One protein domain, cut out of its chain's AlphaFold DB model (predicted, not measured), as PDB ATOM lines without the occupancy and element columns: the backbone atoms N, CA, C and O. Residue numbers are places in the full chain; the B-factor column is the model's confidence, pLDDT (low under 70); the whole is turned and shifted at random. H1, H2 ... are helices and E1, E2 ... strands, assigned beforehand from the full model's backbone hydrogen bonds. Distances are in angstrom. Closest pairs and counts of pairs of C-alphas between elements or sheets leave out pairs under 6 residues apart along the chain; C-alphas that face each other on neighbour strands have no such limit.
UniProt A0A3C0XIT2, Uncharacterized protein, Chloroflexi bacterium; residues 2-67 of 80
ATOM      1  N   TRP A   2     185.987 145.855 157.241       83.69
ATOM      2  CA  TRP A   2     186.449 144.468 157.478       83.69
ATOM      3  C   TRP A   2     187.647 144.021 156.612       83.69
ATOM      4  O   TRP A   2     188.592 143.428 157.121       83.69
ATOM      5  N   PHE A   3     187.663 144.377 155.323       85.56
ATOM      6  CA  PHE A   3     188.770 144.043 154.409       85.56
ATOM      7  C   PHE A   3     190.121 144.638 154.832       85.56
ATOM      8  O   PHE A   3     191.156 143.997 154.674       85.56
ATOM      9  N   ILE A   4     190.107 145.846 155.404       86.00
ATOM     10  CA  ILE A   4     191.319 146.523 155.876       86.00
ATOM     11  C   ILE A   4     191.854 145.807 157.121       86.00
ATOM     12  O   ILE A   4     193.047 145.538 157.208       86.00
ATOM     13  N   LEU A   5     190.966 145.419 158.044       88.12
ATOM     14  CA  LEU A   5     191.330 144.642 159.231       88.12
ATOM     15  C   LEU A   5     191.955 143.287 158.849       88.12
ATOM     16  O   LEU A   5     192.991 142.908 159.391       88.12
ATOM     17  N   ALA A   6     191.365 142.587 157.875       90.12
ATOM     18  CA  ALA A   6     191.876 141.307 157.384       90.12
ATOM     19  C   ALA A   6     193.267 141.439 156.736       90.12
ATOM     20  O   ALA A   6     194.143 140.615 156.993       90.12
ATOM     21  N   LEU A   7     193.498 142.498 155.950       90.12
ATOM     22  CA  LEU A   7     194.804 142.772 155.339       90.12
ATOM     23  C   LEU A   7     195.886 143.077 156.381       90.12
ATOM     24  O   LEU A   7     197.001 142.567 156.271       90.12
ATOM     25  N   VAL A   8     195.563 143.859 157.415       90.25
ATOM     26  CA  VAL A   8     196.508 144.186 158.494       90.25
ATOM     27  C   VAL A   8     196.874 142.941 159.306       90.25
ATOM     28  O   VAL A   8     198.052 142.715 159.583       90.25
ATOM     29  N   LEU A   9     195.893 142.095 159.635       89.69
ATOM     30  CA  LEU A   9     196.139 140.832 160.339       89.69
ATOM     31  C   LEU A   9     196.981 139.861 159.503       89.69
ATOM     32  O   LEU A   9     197.896 139.235 160.038       89.69
ATOM     33  N   ALA A  10     196.732 139.773 158.193       86.69
ATOM     34  CA  ALA A  10     197.538 138.956 157.290       86.69
ATOM     35  C   ALA A  10     198.989 139.462 157.204       86.69
ATOM     36  O   ALA A  10     199.923 138.668 157.316       86.69
ATOM     37  N   ALA A  11     199.196 140.776 157.079       84.50
ATOM     38  CA  ALA A  11     200.533 141.370 157.048       84.50
ATOM     39  C   ALA A  11     201.304 141.143 158.363       84.50
ATOM     40  O   ALA A  11     202.481 140.776 158.332       84.50
ATOM     41  N   LEU A  12     200.638 141.282 159.515       86.62
ATOM     42  CA  LEU A  12     201.216 140.967 160.825       86.62
ATOM     43  C   LEU A  12     201.581 139.484 160.949       86.62
ATOM     44  O   LEU A  12     202.690 139.165 161.376       86.62
ATOM     45  N   ALA A  13     200.698 138.577 160.528       83.69
ATOM     46  CA  ALA A  13     200.963 137.140 160.556       83.69
ATOM     47  C   ALA A  13     202.172 136.762 159.681       83.69
ATOM     48  O   ALA A  13     203.034 135.994 160.114       83.69
ATOM     49  N   VAL A  14     202.288 137.350 158.484       79.00
ATOM     50  CA  VAL A  14     203.438 137.148 157.585       79.00
ATOM     51  C   VAL A  14     204.729 137.711 158.190       79.00
ATOM     52  O   VAL A  14     205.772 137.055 158.120       79.00
ATOM     53  N   GLY A  15     204.673 138.883 158.829       74.00
ATOM     54  CA  GLY A  15     205.819 139.484 159.517       74.00
ATOM     55  C   GLY A  15     206.328 138.628 160.681       74.00
ATOM     56  O   GLY A  15     207.522 138.329 160.761       74.00
ATOM     57  N   VAL A  16     205.420 138.151 161.539       75.75
ATOM     58  CA  VAL A  16     205.753 137.283 162.684       75.75
ATOM     59  C   VAL A  16     206.297 135.928 162.217       75.75
ATOM     60  O   VAL A  16     207.315 135.460 162.731       75.75
ATOM     61  N   ALA A  17     205.686 135.315 161.198       69.12
ATOM     62  CA  ALA A  17     206.154 134.047 160.634       69.12
ATOM     63  C   ALA A  17     207.544 134.167 159.981       69.12
ATOM     64  O   ALA A  17     208.368 133.255 160.086       69.12
ATOM     65  N   SER A  18     207.829 135.304 159.341       61.56
ATOM     66  CA  SER A  18     209.140 135.576 158.742       61.56
ATOM     67  C   SER A  18     210.225 135.709 159.808       61.56
ATOM     68  O   SER A  18     211.303 135.138 159.649       61.56
ATOM     69  N   LEU A  19     209.926 136.370 160.931       60.19
ATOM     70  CA  LEU A  19     210.865 136.496 162.048       60.19
ATOM     71  C   LEU A  19     211.160 135.135 162.702       60.19
ATOM     72  O   LEU A  19     212.310 134.850 163.035       60.19
ATOM     73  N   ALA A  20     210.160 134.257 162.811       59.88
ATOM     74  CA  ALA A  20     210.327 132.909 163.360       59.88
ATOM     75  C   ALA A  20     211.216 132.001 162.484       59.88
ATOM     76  O   ALA A  20     212.026 131.239 163.015       59.88
ATOM     77  N   ARG A  21     211.136 132.115 161.149       57.62
ATOM     78  CA  ARG A  21     211.956 131.312 160.216       57.62
ATOM     79  C   ARG A  21     213.454 131.609 160.286       57.62
ATOM     80  O   ARG A  21     214.253 130.764 159.893       57.62
ATOM     81  N   THR A  22     213.855 132.767 160.807       57.62
ATOM     82  CA  THR A  22     215.275 133.161 160.842       57.62
ATOM     83  C   THR A  22     216.127 132.374 161.847       57.62
ATOM     84  O   THR A  22     217.352 132.418 161.757       57.62
ATOM     85  N   ARG A  23     215.527 131.638 162.798       58.59
ATOM     86  CA  ARG A  23     216.272 131.051 163.932       58.59
ATOM     87  C   ARG A  23     216.894 129.673 163.700       58.59
ATOM     88  O   ARG A  23     217.754 129.274 164.480       58.59
ATOM     89  N   THR A  24     216.529 128.951 162.647       63.22
ATOM     90  CA  THR A  24     217.041 127.590 162.403       63.22
ATOM     91  C   THR A  24     217.734 127.506 161.053       63.22
ATOM     92  O   THR A  24     217.169 127.032 160.072       63.22
ATOM     93  N   SER A  25     218.982 127.974 161.004       72.44
ATOM     94  CA  SER A  25     219.864 127.739 159.861       72.44
ATOM     95  C   SER A  25     220.452 126.330 159.965       72.44
ATOM     96  O   SER A  25     221.259 126.054 160.854       72.44
ATOM     97  N   THR A  26     220.013 125.445 159.068       83.12
ATOM     98  CA  THR A  26     220.585 124.105 158.874       83.12
ATOM     99  C   THR A  26     221.411 124.111 157.592       83.12
ATOM    100  O   THR A  26     220.975 124.682 156.591       83.12
ATOM    101  N   LYS A  27     222.600 123.500 157.599       88.44
ATOM    102  CA  LYS A  27     223.461 123.402 156.411       88.44
ATOM    103  C   LYS A  27     224.042 122.002 156.272       88.44
ATOM    104  O   LYS A  27     224.581 121.462 157.229       88.44
ATOM    105  N   ARG A  28     224.015 121.441 155.067       90.75
ATOM    106  CA  ARG A  28     224.712 120.185 154.773       90.75
ATOM    107  C   ARG A  28     226.208 120.438 154.570       90.75
ATOM    108  O   ARG A  28     226.575 121.421 153.919       90.75
ATOM    109  N   ALA A  29     227.060 119.574 155.115       90.06
ATOM    110  CA  ALA A  29     228.489 119.624 154.828       90.06
ATOM    111  C   ALA A  29     228.763 119.319 153.351       90.06
ATOM    112  O   ALA A  29     228.070 118.523 152.713       90.06
ATOM    113  N   ARG A  30     229.767 119.993 152.794       93.25
ATOM    114  CA  ARG A  30     230.185 119.816 151.405       93.25
ATOM    115  C   ARG A  30     231.207 118.688 151.339       93.25
ATOM    116  O   ARG A  30     232.175 118.721 152.088       93.25
ATOM    117  N   ARG A  31     231.032 117.748 150.412       92.00
ATOM    118  CA  ARG A  31     232.045 116.729 150.114       92.00
ATOM    119  C   ARG A  31     233.230 117.357 149.377       92.00
ATOM    120  O   ARG A  31     233.026 118.174 148.477       92.00
ATOM    121  N   LEU A  32     234.433 116.995 149.791       91.81
ATOM    122  CA  LEU A  32     235.694 117.361 149.163       91.81
ATOM    123  C   LEU A  32     236.194 116.196 148.298       91.81
ATOM    124  O   LEU A  32     235.802 115.044 148.498       91.81
ATOM    125  N   ASP A  33     237.052 116.507 147.327       92.44
ATOM    126  CA  ASP A  33     237.566 115.524 146.361       92.44
ATOM    127  C   ASP A  33     238.515 114.497 147.007       92.44
ATOM    128  O   ASP A  33     238.727 113.416 146.467       92.44
ATOM    129  N   ASP A  34     239.035 114.801 148.200       91.69
ATOM    130  CA  ASP A  34     239.860 113.906 149.023       91.69
ATOM    131  C   ASP A  34     239.043 112.855 149.804       91.69
ATOM    132  O   ASP A  34     239.594 112.092 150.597       91.69
ATOM    133  N   GLY A  35     237.723 112.810 149.595       91.94
ATOM    134  CA  GLY A  35     236.822 111.882 150.272       91.94
ATOM    135  C   GLY A  35     236.381 112.335 151.664       91.94
ATOM    136  O   GLY A  35     235.663 111.590 152.331       91.94
ATOM    137  N   THR A  36     236.754 113.538 152.104       93.94
ATOM    138  CA  THR A  36     236.283 114.130 153.363       93.94
ATOM    139  C   THR A  36     235.072 115.043 153.143       93.94
ATOM    140  O   THR A  36     234.636 115.293 152.016       93.94
ATOM    141  N   GLN A  37     234.468 115.530 154.225       96.56
ATOM    142  CA  GLN A  37     233.414 116.543 154.179       96.56
ATOM    143  C   GLN A  37     233.777 117.754 155.037       96.56
ATOM    144  O   GLN A  37     234.342 117.612 156.118       96.56
ATOM    145  N   GLU A  38     233.425 118.955 154.582       95.62
ATOM    146  CA  GLU A  38     233.708 120.202 155.291       95.62
ATOM    147  C   GLU A  38     232.443 121.039 155.521       95.62
ATOM    148  O   GLU A  38     231.608 121.222 154.628       95.62
ATOM    149  N   ALA A  39     232.323 121.610 156.722       93.81
ATOM    150  CA  ALA A  39     231.346 122.649 157.026       93.81
ATOM    151  C   ALA A  39     231.992 123.827 157.767       93.81
ATOM    152  O   ALA A  39     232.813 123.652 158.664       93.81
ATOM    153  N   ARG A  40     231.579 125.045 157.400       92.75
ATOM    154  CA  ARG A  40     232.012 126.297 158.035       92.75
ATOM    155  C   ARG A  40     230.922 126.817 158.964       92.75
ATOM    156  O   ARG A  40     229.779 126.968 158.528       92.75
ATOM    157  N   VAL A  41     231.306 127.130 160.193       90.19
ATOM    158  CA  VAL A  41     230.452 127.685 161.243       90.19
ATOM    159  C   VAL A  41     231.000 129.039 161.648       90.19
ATOM    160  O   VAL A  41     232.148 129.149 162.065       90.19
ATOM    161  N   VAL A  42     230.187 130.078 161.534       89.75
ATOM    162  CA  VAL A  42     230.520 131.413 162.022       89.75
ATOM    163  C   VAL A  42     230.061 131.524 163.470       89.75
ATOM    164  O   VAL A  42     228.903 131.247 163.784       89.75
ATOM    165  N   VAL A  43     230.977 131.926 164.348       87.62
ATOM    166  CA  VAL A  43     230.709 132.163 165.766       87.62
ATOM    167  C   VAL A  43     230.585 133.665 166.005       87.62
ATOM    168  O   VAL A  43     231.579 134.362 166.240       87.62
ATOM    169  N   ASP A  44     229.351 134.153 165.919       82.69
ATOM    170  CA  ASP A  44     228.952 135.533 166.204       82.69
ATOM    171  C   ASP A  44     227.639 135.512 166.996       82.69
ATOM    172  O   ASP A  44     226.584 135.182 166.458       82.69
ATOM    173  N   ARG A  45     227.722 135.790 168.305       78.12
ATOM    174  CA  ARG A  45     226.594 135.702 169.258       78.12
ATOM    175  C   ARG A  45     225.825 134.366 169.199       78.12
ATOM    176  O   ARG A  45     224.623 134.319 169.438       78.12
ATOM    177  N   GLY A  46     226.536 133.280 168.896       81.62
ATOM    178  CA  GLY A  46     225.987 131.941 168.683       81.62
ATOM    179  C   GLY A  46     226.743 131.209 167.577       81.62
ATOM    180  O   GLY A  46     227.747 131.716 167.082       81.62
ATOM    181  N   TYR A  47     226.263 130.024 167.194       86.06
ATOM    182  CA  TYR A  47     226.812 129.229 166.090       86.06
ATOM    183  C   TYR A  47     225.881 129.315 164.884       86.06
ATOM    184  O   TYR A  47     224.698 128.987 164.994       86.06
ATOM    185  N   VAL A  48     226.404 129.754 163.740       86.44
ATOM    186  CA  VAL A  48     225.646 129.854 162.489       86.44
ATOM    187  C   VAL A  48     226.400 129.117 161.378       86.44
ATOM    188  O   VAL A  48     227.509 129.523 161.034       86.44
ATOM    189  N   PRO A  49     225.834 128.059 160.775       86.44
ATOM    190  CA  PRO A  49     224.541 127.444 161.086       86.44
ATOM    191  C   PRO A  49     224.539 126.779 162.471       86.44
ATOM    192  O   PRO A  49     225.578 126.337 162.959       86.44
ATOM    193  N   SER A  50     223.362 126.696 163.091       87.19
ATOM    194  CA  SER A  50     223.185 126.041 164.394       87.19
ATOM    195  C   SER A  50     223.009 124.529 164.266       87.19
ATOM    196  O   SER A  50     223.176 123.805 165.246       87.19
ATOM    197  N   ARG A  51     222.706 124.043 163.056       89.25
ATOM    198  CA  ARG A  51     222.612 122.619 162.732       89.25
ATOM    199  C   ARG A  51     223.387 122.304 161.458       89.25
ATOM    200  O   ARG A  51     223.281 123.024 160.464       89.25
ATOM    201  N   ILE A  52     224.155 121.221 161.491       92.56
ATOM    202  CA  ILE A  52     224.928 120.740 160.346       92.56
ATOM    203  C   ILE A  52     224.562 119.288 160.094       92.56
ATOM    204  O   ILE A  52     224.637 118.476 161.015       92.56
ATOM    205  N   ASP A  53     224.205 118.974 158.855       95.00
ATOM    206  CA  ASP A  53     223.954 117.599 158.434       95.00
ATOM    207  C   ASP A  53     225.230 117.017 157.815       95.00
ATOM    208  O   ASP A  53     225.794 117.588 156.872       95.00
ATOM    209  N   LEU A  54     225.680 115.888 158.366       94.94
ATOM    210  CA  LEU A  54     226.879 115.153 157.959       94.94
ATOM    211  C   LEU A  54     226.494 113.790 157.381       94.94
ATOM    212  O   LEU A  54     225.536 113.161 157.828       94.94
ATOM    213  N   GLU A  55     227.270 113.319 156.411       95.75
ATOM    214  CA  GLU A  55     227.166 111.947 155.917       95.75
ATOM    215  C   GLU A  55     227.890 110.984 156.869       95.75
ATOM    216  O   GLU A  55     229.032 111.233 157.264       95.75
ATOM    217  N   ALA A  56     227.227 109.893 157.260       93.75
ATOM    218  CA  ALA A  56     227.812 108.892 158.145       93.75
ATOM    219  C   ALA A  56     228.949 108.134 157.443       93.75
ATOM    220  O   ALA A  56     228.856 107.808 156.264       93.75
ATOM    221  N   GLY A  57     230.027 107.843 158.176       95.25
ATOM    222  CA  GLY A  57     231.195 107.134 157.640       95.25
ATOM    223  C   GLY A  57     232.157 107.999 156.817       95.25
ATOM    224  O   GLY A  57     233.211 107.507 156.423       95.25
ATOM    225  N   VAL A  58     231.848 109.281 156.597       95.12
ATOM    226  CA  VAL A  58     232.725 110.227 155.891       95.12
ATOM    227  C   VAL A  58     233.451 111.119 156.911       95.12
ATOM    228  O   VAL A  58     232.778 111.811 157.684       95.12
ATOM    229  N   PRO A  59     234.798 111.159 156.940       95.69
ATOM    230  CA  PRO A  59     235.545 112.033 157.846       95.69
ATOM    231  C   PRO A  59     235.159 113.504 157.664       95.69
ATOM    232  O   PRO A  59     235.108 113.997 156.537       95.69
ATOM    233  N   ALA A  60     234.885 114.207 158.764       94.81
ATOM    234  CA  ALA A  60     234.365 115.572 158.742       94.81
ATOM    235  C   ALA A  60     235.348 116.591 159.334       94.81
ATOM    236  O   ALA A  60     235.857 116.406 160.438       94.81
ATOM    237  N   THR A  61     235.530 117.715 158.637       94.69
ATOM    238  CA  THR A  61     236.249 118.901 159.113       94.69
ATOM    239  C   THR A  61     235.253 120.029 159.379       94.69
ATOM    240  O   THR A  61     234.584 120.522 158.472       94.69
ATOM    241  N   LEU A  62     235.157 120.473 160.633       92.81
ATOM    242  CA  LEU A  62     234.321 121.612 161.017       92.81
ATOM    243  C   LEU A  62     235.200 122.844 161.250       92.81
ATOM    244  O   LEU A  62     235.982 122.890 162.200       92.81
ATOM    245  N   ARG A  63     235.070 123.858 160.389       92.25
ATOM    246  CA  ARG A  63     235.823 125.114 160.503       92.25
ATOM    247  C   ARG A  63     235.004 126.164 161.233       92.25
ATOM    248  O   ARG A  63     234.056 126.716 160.676       92.25
ATOM    249  N   PHE A  64     235.402 126.469 162.461       90.44
ATOM    250  CA  PHE A  64     234.786 127.519 163.264       90.44
ATOM    251  C   PHE A  64     235.512 128.847 163.048       90.44
ATOM    252  O   PHE A  64     236.663 129.017 163.437       90.44
ATOM    253  N   GLU A  65     234.831 129.807 162.432       89.06
ATOM    254  CA  GLU A  65     235.315 131.171 162.261       89.06
ATOM    255  C   GLU A  65     234.715 132.060 163.344       89.06
ATOM    256  O   GLU A  65     233.532 132.403 163.317       89.06
ATOM    257  N   ARG A  66     235.540 132.455 164.308       84.12
ATOM    258  CA  ARG A  66     235.106 133.329 165.392       84.12
ATOM    259  C   ARG A  66     235.154 134.789 164.957       84.12
ATOM    260  O   ARG A  66     236.233 135.314 164.707       84.12
ATOM    261  N   ARG A  67     233.991 135.446 164.915       82.25
ATOM    262  CA  ARG A  67     233.864 136.889 164.625       82.25
ATOM    263  C   ARG A  67     233.564 137.732 165.865       82.25
ATOM    264  O   ARG A  67     233.697 138.948 165.817       82.25
TER     265      ARG A  67
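What this domain is: This is residues 2 to 67 of the 80 residues of an uncharacterized protein of Chloroflexi bacterium (UniProt A0A3C0XIT2). Picture a handle on a small head: one long helix, H1, sticks out alone as an arm, and a small head of short strand pairs sits at its far end. In the head, E1 and E3 make one parallel pair and E2 and E4 a longer one, and short stretches at residues 30 to 31 and 47 to 48 tie the links to E2. The printed part has 66 residues, with one named helix and four named strands in the order H1, E1, E2, E3, E4; the class is mixed, helices and strands. The whole is extended, with a radius of gyration of the C-alphas of 18.8 A, and it is a rod of 62 by 25 by 16 A, its length made largely by the arm.

How they stand to each other: Begin at H1, residues 2 to 21, in which every O i to N i+4 pair is within hydrogen-bond range. Residues 2 to 22, of which 2 to 21 belong to H1, stand free. A tight link of 4 residues leads to E1, residues 26 to 28. Look from there to E3, residues 51 to 53: the two are parallel neighbours at 25 degrees, with N 27 and O 51 3.0 A apart. Next find E2, residues 37 to 43, and E4, residues 60 to 66, parallel neighbours at 19 degrees; N 41 and O 63 are 2.8 A apart, and so are N 63 and O 39. Residues 30 to 31 pair antiparallel with residues 37 to 38 of E2, and residues 47 to 48 with its residues 42 to 43. Between the two sheets, the closest C-alphas of E1 and E2 are those of Arg 28 and Ala 39, 7.4 A apart, and those of E2 and E3 are Ala 39 and Ile 52, 7.5 A apart. H1 is apart from E2, E3 and E4, and E4 is apart from E1 and E3.

Where its parts are: Find C-alpha 2 at (186.449, 144.468, 157.478); from there H1 runs 28.8 A to C-alpha 21 at (211.956, 131.312, 160.216). E1 spans 7.0 A, E2 19.6 A and E3 6.7 A. E4 runs 19.0 A and ends at C-alpha 66, at (235.106, 133.329, 165.392).

The domain as a whole: The two C-alphas farthest apart are those of Trp 2 and Asp 34, at 62.1 A. Without the free stretch, the body of 45 residues spans 32 by 19 by 13 A. The printed part has no cut, and no link is long. Look at the B-factor column for residues 17 to 24: these are under 70, while the mean pLDDT of the printed part of this model is 85.4.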